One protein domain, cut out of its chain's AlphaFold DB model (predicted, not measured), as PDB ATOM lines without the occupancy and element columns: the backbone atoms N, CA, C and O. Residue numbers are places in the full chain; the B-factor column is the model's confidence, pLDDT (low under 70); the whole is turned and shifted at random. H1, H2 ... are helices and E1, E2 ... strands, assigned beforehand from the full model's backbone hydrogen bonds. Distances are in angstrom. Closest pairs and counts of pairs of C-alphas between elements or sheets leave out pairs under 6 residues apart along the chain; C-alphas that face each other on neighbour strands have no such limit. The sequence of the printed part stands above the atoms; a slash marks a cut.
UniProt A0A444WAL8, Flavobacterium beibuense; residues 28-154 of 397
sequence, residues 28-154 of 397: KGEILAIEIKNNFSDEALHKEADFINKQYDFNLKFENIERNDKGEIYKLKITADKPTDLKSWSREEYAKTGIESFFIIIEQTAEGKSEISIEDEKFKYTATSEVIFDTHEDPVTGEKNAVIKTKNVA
ATOM      1  N   LYS A  28     140.007  27.254 164.353       44.06
ATOM      2  CA  LYS A  28     139.251  26.007 164.140       44.06
ATOM      3  C   LYS A  28     138.151  25.870 165.206       44.06
ATOM      4  O   LYS A  28     138.446  25.502 166.343       44.06
ATOM      5  N   GLY A  29     136.913  26.187 164.804       46.81
ATOM      6  CA  GLY A  29     135.632  26.023 165.528       46.81
ATOM      7  C   GLY A  29     134.924  27.356 165.852       46.81
ATOM      8  O   GLY A  29     135.624  28.311 166.176       46.81
ATOM      9  N   GLU A  30     133.587  27.517 165.817       65.31
ATOM     10  CA  GLU A  30     132.476  26.629 165.383       65.31
ATOM     11  C   GLU A  30     131.301  27.350 164.685       65.31
ATOM     12  O   GLU A  30     130.677  26.740 163.826       65.31
ATOM     13  N   ILE A  31     131.048  28.638 164.935       65.12
ATOM     14  CA  ILE A  31     130.181  29.493 164.100       65.12
ATOM     15  C   ILE A  31     130.865  30.857 163.934       65.12
ATOM     16  O   ILE A  31     131.325  31.448 164.917       65.12
ATOM     17  N   LEU A  32     130.915  31.363 162.701       73.81
ATOM     18  CA  LEU A  32     131.272  32.744 162.373       73.81
ATOM     19  C   LEU A  32     130.018  33.471 161.914       73.81
ATOM     20  O   LEU A  32     129.291  32.953 161.073       73.81
ATOM     21  N   ALA A  33     129.805  34.684 162.408       74.25
ATOM     22  CA  ALA A  33     128.774  35.552 161.877       74.25
ATOM     23  C   ALA A  33     129.282  36.972 161.643       74.25
ATOM     24  O   ALA A  33     129.951  37.549 162.504       74.25
ATOM     25  N   ILE A  34     128.948  37.519 160.475       74.56
ATOM     26  CA  ILE A  34     129.389  38.838 160.018       74.56
ATOM     27  C   ILE A  34     128.171  39.634 159.573       74.56
ATOM     28  O   ILE A  34     127.417  39.190 158.710       74.56
ATOM     29  N   GLU A  35     127.991  40.811 160.170       81.06
ATOM     30  CA  GLU A  35     126.971  41.775 159.760       81.06
ATOM     31  C   GLU A  35     127.384  42.463 158.455       81.06
ATOM     32  O   GLU A  35     128.486  43.004 158.351       81.06
ATOM     33  N   ILE A  36     126.471  42.488 157.488       85.31
ATOM     34  CA  ILE A  36     126.576  43.238 156.242       85.31
ATOM     35  C   ILE A  36     125.530  44.346 156.267       85.31
ATOM     36  O   ILE A  36     124.337  44.081 156.421       85.31
ATOM     37  N   LYS A  37     125.976  45.589 156.086       82.44
ATOM     38  CA  LYS A  37     125.099  46.763 156.025       82.44
ATOM     39  C   LYS A  37     125.009  47.314 154.611       82.44
ATOM     40  O   LYS A  37     125.890  47.113 153.777       82.44
ATOM     41  N   ASN A  38     123.949  48.070 154.350       86.81
ATOM     42  CA  ASN A  38     123.694  48.654 153.035       86.81
ATOM     43  C   ASN A  38     124.671  49.759 152.629       86.81
ATOM     44  O   ASN A  38     124.771  50.084 151.455       86.81
ATOM     45  N   ASN A  39     125.403  50.343 153.559       84.44
ATOM     46  CA  ASN A  39     126.345  51.421 153.294       84.44
ATOM     47  C   ASN A  39     127.791  50.940 153.150       84.44
ATOM     48  O   ASN A  39     128.664  51.767 152.902       84.44
ATOM     49  N   PHE A  40     128.048  49.632 153.259       85.69
ATOM     50  CA  PHE A  40     129.391  49.092 153.066       85.69
ATOM     51  C   PHE A  40     129.910  49.446 151.687       85.69
ATOM     52  O   PHE A  40     129.193  49.285 150.700       85.69
ATOM     53  N   SER A  41     131.159  49.885 151.610       86.31
ATOM     54  CA  SER A  41     131.883  50.051 150.356       86.31
ATOM     55  C   SER A  41     132.192  48.703 149.691       86.31
ATOM     56  O   SER A  41     132.193  47.651 150.330       86.31
ATOM     57  N   ASP A  42     132.490  48.723 148.389       88.25
ATOM     58  CA  ASP A  42     132.930  47.516 147.676       88.25
ATOM     59  C   ASP A  42     134.244  46.979 148.277       88.25
ATOM     60  O   ASP A  42     134.442  45.770 148.373       88.25
ATOM     61  N   GLU A  43     135.117  47.873 148.763       82.44
ATOM     62  CA  GLU A  43     136.337  47.498 149.484       82.44
ATOM     63  C   GLU A  43     136.020  46.791 150.809       82.44
ATOM     64  O   GLU A  43     136.662  45.789 151.127       82.44
ATOM     65  N   ALA A  44     135.022  47.263 151.567       78.44
ATOM     66  CA  ALA A  44     134.575  46.598 152.790       78.44
ATOM     67  C   ALA A  44     134.024  45.195 152.495       78.44
ATOM     68  O   ALA A  44     134.455  44.226 153.116       78.44
ATOM     69  N   LEU A  45     133.155  45.053 151.488       88.50
ATOM     70  CA  LEU A  45     132.623  43.748 151.073       88.50
ATOM     71  C   LEU A  45     133.733  42.780 150.632       88.50
ATOM     72  O   LEU A  45     133.709  41.604 150.996       88.50
ATOM     73  N   HIS A  46     134.736  43.264 149.893       88.06
ATOM     74  CA  HIS A  46     135.905  42.460 149.532       88.06
ATOM     75  C   HIS A  46     136.731  42.044 150.753       88.06
ATOM     76  O   HIS A  46     137.139  40.889 150.829       88.06
ATOM     77  N   LYS A  47     136.933  42.938 151.730       80.50
ATOM     78  CA  LYS A  47     137.635  42.606 152.979       80.50
ATOM     79  C   LYS A  47     136.902  41.539 153.786       80.50
ATOM     80  O   LYS A  47     137.563  40.633 154.289       80.50
ATOM     81  N   GLU A  48     135.575  41.605 153.872       83.31
ATOM     82  CA  GLU A  48     134.788  40.575 154.561       83.31
ATOM     83  C   GLU A  48     134.847  39.228 153.833       83.31
ATOM     84  O   GLU A  48     135.068  38.193 154.463       83.31
ATOM     85  N   ALA A  49     134.734  39.225 152.500       89.62
ATOM     86  CA  ALA A  49     134.898  38.009 151.704       89.62
ATOM     87  C   ALA A  49     136.302  37.403 151.877       89.62
ATOM     88  O   ALA A  49     136.428  36.215 152.160       89.62
ATOM     89  N   ASP A  50     137.361  38.211 151.783       84.56
ATOM     90  CA  ASP A  50     138.745  37.769 151.989       84.56
ATOM     91  C   ASP A  50     138.981  37.247 153.407       84.56
ATOM     92  O   ASP A  50     139.748  36.302 153.608       84.56
ATOM     93  N   PHE A  51     138.351  37.873 154.401       83.19
ATOM     94  CA  PHE A  51     138.407  37.423 155.780       83.19
ATOM     95  C   PHE A  51     137.781  36.032 155.919       83.19
ATOM     96  O   PHE A  51     138.446  35.135 156.432       83.19
ATOM     97  N   ILE A  52     136.567  35.826 155.399       85.56
ATOM     98  CA  ILE A  52     135.882  34.524 155.395       85.56
ATOM     99  C   ILE A  52     136.718  33.470 154.651       85.56
ATOM    100  O   ILE A  52     137.019  32.410 155.197       85.56
ATOM    101  N   ASN A  53     137.162  33.775 153.432       88.88
ATOM    102  CA  ASN A  53     137.846  32.829 152.545       88.88
ATOM    103  C   ASN A  53     139.222  32.384 153.069       88.88
ATOM    104  O   ASN A  53     139.743  31.353 152.656       88.88
ATOM    105  N   LYS A  54     139.832  33.145 153.988       86.81
ATOM    106  CA  LYS A  54     141.060  32.729 154.690       86.81
ATOM    107  C   LYS A  54     140.805  31.704 155.795       86.81
ATOM    108  O   LYS A  54     141.749  31.038 156.207       86.81
ATOM    109  N   GLN A  55     139.577  31.618 156.303       79.44
ATOM    110  CA  GLN A  55     139.212  30.764 157.438       79.44
ATOM    111  C   GLN A  55     138.556  29.443 157.002       79.44
ATOM    112  O   GLN A  55     138.611  28.465 157.747       79.44
ATOM    113  N   TYR A  56     137.950  29.393 155.812       82.31
ATOM    114  CA  TYR A  56     137.156  28.251 155.349       82.31
ATOM    115  C   TYR A  56     137.573  27.770 153.951       82.31
ATOM    116  O   TYR A  56     138.049  28.548 153.132       82.31
ATOM    117  N   ASP A  57     137.360  26.480 153.660       83.56
ATOM    118  CA  ASP A  57     137.662  25.861 152.355       83.56
ATOM    119  C   ASP A  57     136.524  26.079 151.334       83.56
ATOM    120  O   ASP A  57     135.930  25.140 150.798       83.56
ATOM    121  N   PHE A  58     136.186  27.350 151.109       86.62
ATOM    122  CA  PHE A  58     135.296  27.825 150.049       86.62
ATOM    123  C   PHE A  58     135.657  29.260 149.651       86.62
ATOM    124  O   PHE A  58     136.357  29.968 150.373       86.62
ATOM    125  N   ASN A  59     135.165  29.701 148.496       90.12
ATOM    126  CA  ASN A  59     135.345  31.061 147.995       90.12
ATOM    127  C   ASN A  59     134.008  31.799 147.916       90.12
ATOM    128  O   ASN A  59     133.267  31.645 146.943       90.12
ATOM    129  N   LEU A  60     133.717  32.609 148.933       93.62
ATOM    130  CA  LEU A  60     132.591  33.527 148.975       93.62
ATOM    131  C   LEU A  60     132.886  34.793 148.172       93.62
ATOM    132  O   LEU A  60     133.960  35.386 148.290       93.62
ATOM    133  N   LYS A  61     131.911  35.226 147.370       94.88
ATOM    134  CA  LYS A  61     131.982  36.437 146.551       94.88
ATOM    135  C   LYS A  61     130.707  37.250 146.661       94.88
ATOM    136  O   LYS A  61     129.612  36.694 146.623       94.88
ATOM    137  N   PHE A  62     130.874  38.567 146.690       96.12
ATOM    138  CA  PHE A  62     129.809  39.525 146.425       96.12
ATOM    139  C   PHE A  62     129.848  39.923 144.945       96.12
ATOM    140  O   PHE A  62     130.894  40.285 144.410       96.12
ATOM    141  N   GLU A  63     128.712  39.826 144.268       95.31
ATOM    142  CA  GLU A  63     128.531  40.050 142.836       95.31
ATOM    143  C   GLU A  63     127.295  40.928 142.600       95.31
ATOM    144  O   GLU A  63     126.428  41.040 143.465       95.31
ATOM    145  N   ASN A  64     127.169  41.513 141.404       95.81
ATOM    146  CA  ASN A  64     125.985  42.277 140.980       95.81
ATOM    147  C   ASN A  64     125.540  43.354 141.990       95.81
ATOM    148  O   ASN A  64     124.346  43.504 142.251       95.81
ATOM    149  N   ILE A  65     126.508  44.068 142.569       97.12
ATOM    150  CA  ILE A  65     126.254  45.131 143.538       97.12
ATOM    151  C   ILE A  65     125.744  46.365 142.783       97.12
ATOM    152  O   ILE A  65     126.452  46.912 141.937       97.12
ATOM    153  N   GLU A  66     124.527  46.816 143.086       96.56
ATOM    154  CA  GLU A  66     123.985  48.089 142.597       96.56
ATOM    155  C   GLU A  66     123.578  48.983 143.777       96.56
ATOM    156  O   GLU A  66     123.060  48.512 144.796       96.56
ATOM    157  N   ARG A  67     123.817  50.293 143.627       97.00
ATOM    158  CA  ARG A  67     123.611  51.307 144.669       97.00
ATOM    159  C   ARG A  67     122.641  52.391 144.228       97.00
ATOM    160  O   ARG A  67     122.566  52.723 143.044       97.00
ATOM    161  N   ASN A  68     121.897  52.932 145.183       89.81
ATOM    162  CA  ASN A  68     121.004  54.060 144.952       89.81
ATOM    163  C   ASN A  68     121.773  55.391 144.996       89.81
ATOM    164  O   ASN A  68     122.980  55.422 145.236       89.81
ATOM    165  N   ASP A  69     121.066  56.505 144.799       92.19
ATOM    166  CA  ASP A  69     121.675  57.843 144.745       92.19
ATOM    167  C   ASP A  69     122.317  58.286 146.077       92.19
ATOM    168  O   ASP A  69     123.093  59.240 146.101       92.19
ATOM    169  N   LYS A  70     122.020  57.597 147.188       89.88
ATOM    170  CA  LYS A  70     122.648  57.819 148.502       89.88
ATOM    171  C   LYS A  70     123.888  56.948 148.727       89.88
ATOM    172  O   LYS A  70     124.512  57.047 149.778       89.88
ATOM    173  N   GLY A  71     124.237  56.091 147.767       89.12
ATOM    174  CA  GLY A  71     125.325  55.123 147.894       89.12
ATOM    175  C   GLY A  71     124.951  53.849 148.656       89.12
ATOM    176  O   GLY A  71     125.819  52.998 148.858       89.12
ATOM    177  N   GLU A  72     123.683  53.677 149.041       92.38
ATOM    178  CA  GLU A  72     123.204  52.471 149.722       92.38
ATOM    179  C   GLU A  72     123.039  51.335 148.701       92.38
ATOM    180  O   GLU A  72     122.437  51.517 147.639       92.38
ATOM    181  N   ILE A  73     123.552  50.152 149.023       94.31
ATOM    182  CA  ILE A  73     123.359  48.912 148.278       94.31
ATOM    183  C   ILE A  73     121.871  48.576 148.314       94.31
ATOM    184  O   ILE A  73     121.314  48.364 149.388       94.31
ATOM    185  N   TYR A  74     121.232  48.498 147.150       91.12
ATOM    186  CA  TYR A  74     119.853  48.006 147.024       91.12
ATOM    187  C   TYR A  74     119.789  46.645 146.335       91.12
ATOM    188  O   TYR A  74     118.752  45.991 146.354       91.12
ATOM    189  N   LYS A  75     120.884  46.210 145.705       95.69
ATOM    190  CA  LYS A  75     120.968  44.921 145.028       95.69
ATOM    191  C   LYS A  75     122.344  44.321 145.202       95.69
ATOM    192  O   LYS A  75     123.335  45.026 145.033       95.69
ATOM    193  N   LEU A  76     122.395  43.034 145.518       97.12
ATOM    194  CA  LEU A  76     123.626  42.257 145.549       97.12
ATOM    195  C   LEU A  76     123.339  40.765 145.386       97.12
ATOM    196  O   LEU A  76     122.232  40.275 145.629       97.12
ATOM    197  N   LYS A  77     124.372  40.024 145.012       95.06
ATOM    198  CA  LYS A  77     124.383  38.570 144.930       95.06
ATOM    199  C   LYS A  77     125.577  38.036 145.715       95.06
ATOM    200  O   LYS A  77     126.664  38.586 145.619       95.06
ATOM    201  N   ILE A  78     125.373  36.969 146.473       94.75
ATOM    202  CA  ILE A  78     126.407  36.238 147.204       94.75
ATOM    203  C   ILE A  78     126.527  34.853 146.578       94.75
ATOM    204  O   ILE A  78     125.519  34.172 146.379       94.75
ATOM    205  N   THR A  79     127.739  34.426 146.246       92.62
ATOM    206  CA  THR A  79     128.025  33.067 145.765       92.62
ATOM    207  C   THR A  79     129.127  32.444 146.606       92.62
ATOM    208  O   THR A  79     129.986  33.166 147.100       92.62
ATOM    209  N   ALA A  80     129.106  31.121 146.772       89.56
ATOM    210  CA  ALA A  80     130.203  30.352 147.352       89.56
ATOM    211  C   ALA A  80     130.488  29.118 146.478       89.56
ATOM    212  O   ALA A  80     129.568  28.540 145.892       89.56
ATOM    213  N   ASP A  81     131.759  28.729 146.341       81.56
ATOM    214  CA  ASP A  81     132.164  27.507 145.631       81.56
ATOM    215  C   ASP A  81     132.515  26.348 146.590       81.56
ATOM    216  O   ASP A  81     132.697  26.554 147.785       81.56
ATOM    217  N   LYS A  82     132.599  25.109 146.065       69.88
ATOM    218  CA  LYS A  82     132.991  23.883 146.818       69.88
ATOM    219  C   LYS A  82     132.046  23.598 148.019       69.88
ATOM    220  O   LYS A  82     130.961  24.161 147.962       69.88
ATOM    221  N   PRO A  83     132.237  22.603 148.934       60.31
ATOM    222  CA  PRO A  83     131.117  21.908 149.591       60.31
ATOM    223  C   PRO A  83     130.451  22.735 150.704       60.31
ATOM    224  O   PRO A  83     130.521  22.404 151.884       60.31
ATOM    225  N   THR A  84     129.746  23.774 150.288       63.78
ATOM    226  CA  THR A  84     128.750  24.517 151.040       63.78
ATOM    227  C   THR A  84     127.366  24.136 150.520       63.78
ATOM    228  O   THR A  84     127.196  23.573 149.433       63.78
ATOM    229  N   ASP A  85     126.349  24.375 151.329       72.88
ATOM    230  CA  ASP A  85     124.943  24.345 150.925       72.88
ATOM    231  C   ASP A  85     124.543  25.583 150.098       72.88
ATOM    232  O   ASP A  85     123.646  25.506 149.250       72.88
ATOM    233  N   LEU A  86     125.255  26.698 150.263       77.19
ATOM    234  CA  LEU A  86     124.978  27.957 149.583       77.19
ATOM    235  C   LEU A  86     125.649  28.068 148.204       77.19
ATOM    236  O   LEU A  86     126.759  28.568 148.061       77.19
ATOM    237  N   LYS A  87     124.927  27.706 147.137       79.75
ATOM    238  CA  LYS A  87     125.405  27.935 145.754       79.75
ATOM    239  C   LYS A  87     125.302  29.398 145.311       79.75
ATOM    240  O   LYS A  87     126.161  29.903 144.593       79.75
ATOM    241  N   SER A  88     124.199  30.053 145.661       88.62
ATOM    242  CA  SER A  88     123.929  31.451 145.329       88.62
ATOM    243  C   SER A  88     122.786  31.973 146.189       88.62
ATOM    244  O   SER A  88     121.790  31.279 146.381       88.62
ATOM    245  N   TRP A  89     122.885  33.232 146.591       91.69
ATOM    246  CA  TRP A  89     121.819  34.022 147.193       91.69
ATOM    247  C   TRP A  89     121.823  35.415 146.577       91.69
ATOM    248  O   TRP A  89     122.863  35.899 146.145       91.69
ATOM    249  N   SER A  90     120.671  36.061 146.479       89.56
ATOM    250  CA  SER A  90     120.587  37.417 145.938       89.56
ATOM    251  C   SER A  90     119.458  38.181 146.590       89.56
ATOM    252  O   SER A  90     118.393  37.614 146.829       89.56
ATOM    253  N   ARG A  91     119.671  39.481 146.768       87.00
ATOM    254  CA  ARG A  91     118.666  40.433 147.223       87.00
ATOM    255  C   ARG A  91     118.620  41.598 146.254       87.00
ATOM    256  O   ARG A  91     119.659  42.073 145.807       87.00
ATOM    257  N   GLU A  92     117.412  42.023 145.924       90.44
ATOM    258  CA  GLU A  92     117.137  43.229 145.153       90.44
ATOM    259  C   GLU A  92     115.915  43.898 145.770       90.44
ATOM    260  O   GLU A  92     114.824  43.328 145.783       90.44
ATOM    261  N   GLU A  93     116.110  45.100 146.291       84.00
ATOM    262  CA  GLU A  93     115.051  45.877 146.902       84.00
ATOM    263  C   GLU A  93     114.272  46.672 145.864       84.00
ATOM    264  O   GLU A  93     114.812  47.327 144.961       84.00
ATOM    265  N   TYR A  94     112.954  46.645 146.027       64.88
ATOM    266  CA  TYR A  94     112.047  47.378 145.164       64.88
ATOM    267  C   TYR A  94     112.260  48.893 145.299       64.88
ATOM    268  O   TYR A  94     112.543  49.400 146.378       64.88
ATOM    269  N   ALA A  95     112.099  49.636 144.199       78.00
ATOM    270  CA  ALA A  95     112.324  51.088 144.143       78.00
ATOM    271  C   ALA A  95     113.743  51.542 144.545       78.00
ATOM    272  O   ALA A  95     113.954  52.729 144.791       78.00
ATOM    273  N   LYS A  96     114.723  50.626 144.553       87.81
ATOM    274  CA  LYS A  96     116.116  50.905 144.926       87.81
ATOM    275  C   LYS A  96     116.268  51.429 146.361       87.81
ATOM    276  O   LYS A  96     117.156  52.237 146.645       87.81
ATOM    277  N   THR A  97     115.398  51.001 147.273       77.56
ATOM    278  CA  THR A  97     115.611  51.249 148.704       77.56
ATOM    279  C   THR A  97     116.851  50.487 149.164       77.56
ATOM    280  O   THR A  97     117.068  49.368 148.716       77.56
ATOM    281  N   GLY A  98     117.694  51.077 150.014       83.94
ATOM    282  CA  GLY A  98     118.830  50.340 150.571       83.94
ATOM    283  C   GLY A  98     118.356  49.064 151.275       83.94
ATOM    284  O   GLY A  98     117.324  49.091 151.945       83.94
ATOM    285  N   ILE A  99     119.095  47.964 151.118       84.44
ATOM    286  CA  ILE A  99     118.813  46.696 151.805       84.44
ATOM    287  C   ILE A  99     118.780  46.906 153.321       84.44
ATOM    288  O   ILE A  99     119.480  47.765 153.864       84.44
ATOM    289  N   GLU A 100     118.000  46.101 154.026       79.00
ATOM    290  CA  GLU A 100     118.192  45.966 155.469       79.00
ATOM    291  C   GLU A 100     119.502  45.219 155.750       79.00
ATOM    292  O   GLU A 100     119.969  44.427 154.922       79.00
ATOM    293  N   SER A 101     120.116  45.510 156.900       79.19
ATOM    294  CA  SER A 101     121.331  44.803 157.315       79.19
ATOM    295  C   SER A 101     121.002  43.335 157.556       79.19
ATOM    296  O   SER A 101     119.931  43.017 158.063       79.19
ATOM    297  N   PHE A 102     121.921  42.452 157.200       78.31
ATOM    298  CA  PHE A 102     121.752  41.012 157.356       78.31
ATOM    299  C   PHE A 102     123.070  40.395 157.800       78.31
ATOM    300  O   PHE A 102     124.125  41.024 157.732       78.31
ATOM    301  N   PHE A 103     123.023  39.150 158.243       79.62
ATOM    302  CA  PHE A 103     124.198  38.419 158.669       79.62
ATOM    303  C   PHE A 103     124.516  37.287 157.711       79.62
ATOM    304  O   PHE A 103     123.628  36.545 157.298       79.62
ATOM    305  N   ILE A 104     125.802  37.135 157.406       84.00
ATOM    306  CA  ILE A 104     126.343  35.910 156.826       84.00
ATOM    307  C   ILE A 104     126.831  35.061 157.982       84.00
ATOM    308  O   ILE A 104     127.678  35.504 158.761       84.00
ATOM    309  N   ILE A 105     126.302  33.855 158.079       78.25
ATOM    310  CA  ILE A 105     126.614  32.919 159.144       78.25
ATOM    311  C   ILE A 105     127.238  31.689 158.517       78.25
ATOM    312  O   ILE A 105     126.701  31.152 157.555       78.25
ATOM    313  N   ILE A 106     128.358  31.242 159.071       78.44
ATOM    314  CA  ILE A 106     129.069  30.048 158.640       78.44
ATOM    315  C   ILE A 106     129.241  29.123 159.839       78.44
ATOM    316  O   ILE A 106     129.947  29.460 160.790       78.44
ATOM    317  N   GLU A 107     128.626  27.949 159.776       74.19
ATOM    318  CA  GLU A 107     128.765  26.876 160.759       74.19
ATOM    319  C   GLU A 107     129.597  25.738 160.162       74.19
ATOM    320  O   GLU A 107     129.367  25.316 159.030       74.19
ATOM    321  N   GLN A 108     130.589  25.239 160.902       70.19
ATOM    322  CA  GLN A 108     131.319  24.038 160.492       70.19
ATOM    323  C   GLN A 108     130.733  22.817 161.192       70.19
ATOM    324  O   GLN A 108     130.757  22.721 162.418       70.19
ATOM    325  N   THR A 109     130.247  21.854 160.410       61.88
ATOM    326  CA  THR A 109     129.756  20.588 160.951       61.88
ATOM    327  C   THR A 109     130.909  19.769 161.536       61.88
ATOM    328  O   THR A 109     132.077  19.949 161.181       61.88
ATOM    329  N   ALA A 110     130.585  18.787 162.384       58.91
ATOM    330  CA  ALA A 110     131.565  17.841 162.934       58.91
ATOM    331  C   ALA A 110     132.356  17.067 161.852       58.91
ATOM    332  O   ALA A 110     133.413  16.506 162.134       58.91
ATOM    333  N   GLU A 111     131.850  17.042 160.616       61.72
ATOM    334  CA  GLU A 111     132.445  16.392 159.445       61.72
ATOM    335  C   GLU A 111     133.323  17.351 158.613       61.72
ATOM    336  O   GLU A 111     133.890  16.949 157.599       61.72
ATOM    337  N   GLY A 112     133.454  18.617 159.033       65.38
ATOM    338  CA  GLY A 112     134.274  19.643 158.381       65.38
ATOM    339  C   GLY A 112     133.600  20.356 157.206       65.38
ATOM    340  O   GLY A 112     134.246  21.156 156.527       65.38
ATOM    341  N   LYS A 113     132.312  20.096 156.953       70.38
ATOM    342  CA  LYS A 113     131.526  20.811 155.939       70.38
ATOM    343  C   LYS A 113     131.125  22.184 156.480       70.38
ATOM    344  O   LYS A 113     130.750  22.285 157.642       70.38
ATOM    345  N   SER A 114     131.185  23.222 155.647       78.12
ATOM    346  CA  SER A 114     130.703  24.559 156.020       78.12
ATOM    347  C   SER A 114     129.263  24.745 155.543       78.12
ATOM    348  O   SER A 114     128.987  24.578 154.357       78.12
ATOM    349  N   GLU A 115     128.353  25.066 156.452       74.69
ATOM    350  CA  GLU A 115     126.971  25.451 156.164       74.69
ATOM    351  C   GLU A 115     126.852  26.968 156.279       74.69
ATOM    352  O   GLU A 115     127.329  27.550 157.253       74.69
ATOM    353  N   ILE A 116     126.286  27.609 155.256       81.81
ATOM    354  CA  ILE A 116     126.185  29.063 155.168       81.81
ATOM    355  C   ILE A 116     124.716  29.471 155.153       81.81
ATOM    356  O   ILE A 116     123.998  29.191 154.191       81.81
ATOM    357  N   SER A 117     124.292  30.214 156.172       75.12
ATOM    358  CA  SER A 117     122.970  30.837 156.218       75.12
ATOM    359  C   SER A 117     123.059  32.357 156.126       75.12
ATOM    360  O   SER A 117     124.065  32.980 156.478       75.12
ATOM    361  N   ILE A 118     121.997  32.956 155.584       79.81
ATOM    362  CA  ILE A 118     121.841  34.403 155.476       79.81
ATOM    363  C   ILE A 118     120.569  34.780 156.217       79.81
ATOM    364  O   ILE A 118     119.486  34.338 155.833       79.81
ATOM    365  N   GLU A 119     120.716  35.580 157.269       68.81
ATOM    366  CA  GLU A 119     119.639  35.904 158.206       68.81
ATOM    367  C   GLU A 119     119.468  37.420 158.334       68.81
ATOM    368  O   GLU A 119     120.442  38.148 158.517       68.81
ATOM    369  N   ASP A 120     118.225  37.896 158.268       57.19
ATOM    370  CA  ASP A 120     117.887  39.325 158.400       57.19
ATOM    371  C   ASP A 120     117.797  39.784 159.851       57.19
ATOM    372  O   ASP A 120     117.988  40.953 160.182       57.19
ATOM    373  N   GLU A 121     117.512  38.843 160.739       52.28
ATOM    374  CA  GLU A 121     117.379  39.108 162.155       52.28
ATOM    375  C   GLU A 121     118.682  38.783 162.880       52.28
ATOM    376  O   GLU A 121     119.479  37.925 162.491       52.28
ATOM    377  N   LYS A 122     118.877  39.455 164.012       50.44
ATOM    378  CA  LYS A 122     119.917  39.085 164.967       50.44
ATOM    379  C   LYS A 122     119.621  37.677 165.474       50.44
ATOM    380  O   LYS A 122     118.673  37.452 166.223       50.44
ATOM    381  N   PHE A 123     120.435  36.728 165.043       41.81
ATOM    382  CA  PHE A 123     120.268  35.313 165.342       41.81
ATOM    383  C   PHE A 123     120.562  34.993 166.820       41.81
ATOM    384  O   PHE A 123     121.322  35.678 167.510       41.81
ATOM    385  N   LYS A 124     119.972  33.898 167.311       42.00
ATOM    386  CA  LYS A 124     120.189  33.360 168.665       42.00
ATOM    387  C   LYS A 124     121.105  32.135 168.580       42.00
ATOM    388  O   LYS A 124     120.615  31.039 168.327       42.00
ATOM    389  N   TYR A 125     122.408  32.291 168.838       41.41
ATOM    390  CA  TYR A 125     123.312  31.139 168.960       41.41
ATOM    391  C   TYR A 125     123.371  30.579 170.372       41.41
ATOM    392  O   TYR A 125     123.357  31.303 171.368       41.41
ATOM    393  N   THR A 126     123.452  29.254 170.438       38.62
ATOM    394  CA  THR A 126     123.493  28.481 171.672       38.62
ATOM    395  C   THR A 126     124.786  27.711 171.680       38.62
ATOM    396  O   THR A 126     124.954  26.803 170.875       38.62
ATOM    397  N   ALA A 127     125.711  28.075 172.555       37.56
ATOM    398  CA  ALA A 127     126.996  27.415 172.559       37.56
ATOM    399  C   ALA A 127     127.526  27.359 173.997       37.56
ATOM    400  O   ALA A 127     127.481  28.350 174.730       37.56
ATOM    401  N   THR A 128     128.007  26.189 174.417       37.97
ATOM    402  CA  THR A 128     128.811  25.954 175.635       37.97
ATOM    403  C   THR A 128     130.215  26.561 175.486       37.97
ATOM    404  O   THR A 128     131.216  26.002 175.921       37.97
ATOM    405  N   SER A 129     130.285  27.709 174.823       46.19
ATOM    406  CA  SER A 129     131.420  28.159 174.031       46.19
ATOM    407  C   SER A 129     131.742  29.594 174.413       46.19
ATOM    408  O   SER A 129     130.853  30.383 174.740       46.19
ATOM    409  N   GLU A 130     133.021  29.942 174.389       48.16
ATOM    410  CA  GLU A 130     133.460  31.318 174.577       48.16
ATOM    411  C   GLU A 130     133.014  32.139 173.361       48.16
ATOM    412  O   GLU A 130     133.226  31.723 172.220       48.16
ATOM    413  N   VAL A 131     132.357  33.277 173.600       51.16
ATOM    414  CA  VAL A 131     131.933  34.204 172.544       51.16
ATOM    415  C   VAL A 131     132.948  35.332 172.467       51.16
ATOM    416  O   VAL A 131     133.197  36.015 173.461       51.16
ATOM    417  N   ILE A 132     133.514  35.531 171.283       53.31
ATOM    418  CA  ILE A 132     134.464  36.598 170.996       53.31
ATOM    419  C   ILE A 132     133.762  37.606 170.096       53.31
ATOM    420  O   ILE A 132     133.277  37.260 169.016       53.31
ATOM    421  N   PHE A 133     133.717  38.848 170.569       51.00
ATOM    422  CA  PHE A 133     133.222  39.989 169.816       51.00
ATOM    423  C   PHE A 133     134.400  40.727 169.213       51.00
ATOM    424  O   PHE A 133     135.346  41.085 169.916       51.00
ATOM    425  N   ASP A 134     134.310  40.956 167.916       52.12
ATOM    426  CA  ASP A 134     135.265  41.728 167.147       52.12
ATOM    427  C   ASP A 134     134.500  42.747 166.296       52.12
ATOM    428  O   ASP A 134     133.284  42.636 166.092       52.12
ATOM    429  N   THR A 135     135.202  43.773 165.835       54.16
ATOM    430  CA  THR A 135     134.630  44.790 164.955       54.16
ATOM    431  C   THR A 135     135.560  45.023 163.790       54.16
ATOM    432  O   THR A 135     136.711  45.411 163.997       54.16
ATOM    433  N   HIS A 136     135.052  44.840 162.580       61.50
ATOM    434  CA  HIS A 136     135.723  45.346 161.394       61.50
ATOM    435  C   HIS A 136     135.240  46.783 161.126       61.50
ATOM    436  O   HIS A 136     134.239  47.239 161.688       61.50
ATOM    437  N   GLU A 137     136.019  47.544 160.363       57.31
ATOM    438  CA  GLU A 137     135.720  48.935 160.021       57.31
ATOM    439  C   GLU A 137     135.786  49.094 158.504       57.31
ATOM    440  O   GLU A 137     136.766  48.690 157.869       57.31
ATOM    441  N   ASP A 138     134.741  49.684 157.926       64.12
ATOM    442  CA  ASP A 138     134.722  50.058 156.522       64.12
ATOM    443  C   ASP A 138     135.754  51.175 156.292       64.12
ATOM    444  O   ASP A 138     135.621  52.267 156.849       64.12
ATOM    445  N   PRO A 139     136.775  50.947 155.451       60.84
ATOM    446  CA  PRO A 139     137.847  51.913 155.219       60.84
ATOM    447  C   PRO A 139     137.378  53.218 154.559       60.84
ATOM    448  O   PRO A 139     138.090  54.218 154.627       60.84
ATOM    449  N   VAL A 140     136.221  53.210 153.890       64.56
ATOM    450  CA  VAL A 140     135.688  54.366 153.160       64.56
ATOM    451  C   VAL A 140     134.738  55.172 154.035       64.56
ATOM    452  O   VAL A 140     134.800  56.401 154.040       64.56
ATOM    453  N   THR A 141     133.847  54.494 154.758       65.06
ATOM    454  CA  THR A 141     132.793  55.155 155.542       65.06
ATOM    455  C   THR A 141     133.159  55.328 157.018       65.06
ATOM    456  O   THR A 141     132.561  56.162 157.695       65.06
ATOM    457  N   GLY A 142     134.144  54.576 157.522       58.75
ATOM    458  CA  GLY A 142     134.490  54.501 158.946       58.75
ATOM    459  C   GLY A 142     133.449  53.757 159.787       58.75
ATOM    460  O   GLY A 142     133.522  53.756 161.018       58.75
ATOM    461  N   GLU A 143     132.441  53.150 159.155       56.22
ATOM    462  CA  GLU A 143     131.421  52.407 159.876       56.22
ATOM    463  C   GLU A 143     131.933  51.069 160.378       56.22
ATOM    464  O   GLU A 143     132.623  50.333 159.680       56.22
ATOM    465  N   LYS A 144     131.524  50.728 161.600       56.38
ATOM    466  CA  LYS A 144     131.891  49.468 162.238       56.38
ATOM    467  C   LYS A 144     130.810  48.424 162.057       56.38
ATOM    468  O   LYS A 144     129.623  48.725 162.226       56.38
ATOM    469  N   ASN A 145     131.226  47.196 161.801       57.16
ATOM    470  CA  ASN A 145     130.359  46.031 161.716       57.16
ATOM    471  C   ASN A 145     130.691  44.998 162.781       57.16
ATOM    472  O   ASN A 145     131.819  44.913 163.265       57.16
ATOM    473  N   ALA A 146     129.670  44.239 163.172       54.50
ATOM    474  CA  ALA A 146     129.822  43.195 164.169       54.50
ATOM    475  C   ALA A 146     130.389  41.918 163.539       54.50
ATOM    476  O   ALA A 146     129.840  41.397 162.565       54.50
ATOM    477  N   VAL A 147     131.444  41.389 164.157       54.59
ATOM    478  CA  VAL A 147     131.994  40.066 163.865       54.59
ATOM    479  C   VAL A 147     131.926  39.237 165.135       54.59
ATOM    480  O   VAL A 147     132.463  39.608 166.179       54.59
ATOM    481  N   ILE A 148     131.242  38.103 165.052       58.22
ATOM    482  CA  ILE A 148     131.007  37.228 166.196       58.22
ATOM    483  C   ILE A 148     131.628  35.874 165.896       58.22
ATOM    484  O   ILE A 148     131.354  35.267 164.861       58.22
ATOM    485  N   LYS A 149     132.453  35.399 166.827       63.22
ATOM    486  CA  LYS A 149     133.084  34.080 166.763       63.22
ATOM    487  C   LYS A 149     132.720  33.300 168.014       63.22
ATOM    488  O   LYS A 149     132.789  33.838 169.121       63.22
ATOM    489  N   THR A 150     132.370  32.031 167.859       54.88
ATOM    490  CA  THR A 150     132.183  31.118 168.990       54.88
ATOM    491  C   THR A 150     133.299  30.087 169.010       54.88
ATOM    492  O   THR A 150     133.663  29.545 167.972       54.88
ATOM    493  N   LYS A 151     133.852  29.806 170.193       53.53
ATOM    494  CA  LYS A 151     134.869  28.767 170.382       53.53
ATOM    495  C   LYS A 151     134.386  27.716 171.360       53.53
ATOM    496  O   LYS A 151     134.131  28.030 172.524       53.53
ATOM    497  N   ASN A 152     134.330  26.466 170.918       49.06
ATOM    498  CA  ASN A 152     133.959  25.363 171.789       49.06
ATOM    499  C   ASN A 152     134.921  25.242 172.982       49.06
ATOM    500  O   ASN A 152     136.136  25.105 172.807       49.06
ATOM    501  N   VAL A 153     134.386  25.314 174.206       43.28
ATOM    502  CA  VAL A 153     135.169  25.103 175.427       43.28
ATOM    503  C   VAL A 153     135.063  23.627 175.780       43.28
ATOM    504  O   VAL A 153     134.028  23.165 176.250       43.28
ATOM    505  N   ALA A 154     136.139  22.872 175.563       39.34
ATOM    506  CA  ALA A 154     136.245  21.539 176.138       39.34
ATOM    507  C   ALA A 154     136.219  21.679 177.670       39.34
ATOM    508  O   ALA A 154     137.104  22.321 178.247       39.34
TER     509      ALA A 154
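AT A GLANCE: This is residues 28 to 154 of the 397 residues of a protein of Flavobacterium beibuense (UniProt A0A444WAL8). Two antiparallel sheets, a larger one of E6, E5, E1, E8 and E7 and a smaller one of E2, E3 and E4, stand as the two walls of a V-shaped trough, nearest each other at edge strands E6 and E4. The single helix H1 lies lengthwise in the trough, over E1 and E8 of one wall and over E2 and E3 of the other. The printed part has 127 residues, with one named helix and eight named strands in the order E1 H1 E2 E3 E4 E5 E6 E7 E8, and its class is mostly strand. It is compact, with a radius of gyration of the C-alphas of 14.7 A, yet elongated in outline, spanning 50 by 29 by 24 A.

HOW THE PARTS SIT: Begin at E1, residues 31 to 36, an inner strand of the twisted larger sheet. On one side of it look for E5, residues 102 to 108, antiparallel at 162 degrees, with N 34 and O 104 2.9 A apart. On its other side is E8, residues 144 to 152, antiparallel at 172 degrees, with N 33 and O 148 3.0 A apart. E6, residues 114 to 119, forms a hairpin with E5, with N 105 and O 117 at 2.9 A. E7, residues 129 to 137, forms a hairpin with E8, with N 132 and O 149 at 2.8 A. Go next to H1, residues 42 to 55, whose height over this sheet is 9.7 A; it runs along the strands, at 1 degree to E1 on the local plane. The closest C-alphas of E1 and H1 are those of Ile 34 and Glu 48, 7.9 A apart. In H1, 9 of 10 O i to N i+4 pairs are within hydrogen-bond range. E2, residues 60 to 67, E3, residues 73 to 80, and E4, residues 88 to 92, form a meander, each strand the antiparallel neighbour of the one before; N 63 and O 77 are 2.7 A apart, and N 78 and O 89 are also 2.7 A apart. H1 is on this sheet too, at a height of 9.4 A, and the C-alphas of Ala 49 and Leu 60 are the closest of H1 and E2, at 5.7 A. E4 and E6 are only just apart, with a closest distance of 8.3 A.

IN THESE COORDINATES: Find C-alpha 31 at (130.181, 29.493, 164.100), where E1 begins. H1 runs 20.4 A from C-alpha 42 at (132.930, 47.516, 147.676). E2 spans 20.4 A and bends by 58 degrees at residue 64. E7 spans 25.4 A, and E8 runs 26.0 A to C-alpha 152 at (133.959, 25.363, 171.789).

THE WHOLE: Look for the two C-alphas farthest apart at Asp 69 and Ala 154, 50.2 A. The printed part has no cut and no long link. Its mean pLDDT is 73.7; 48 residues are under 70, among them 119 to 154.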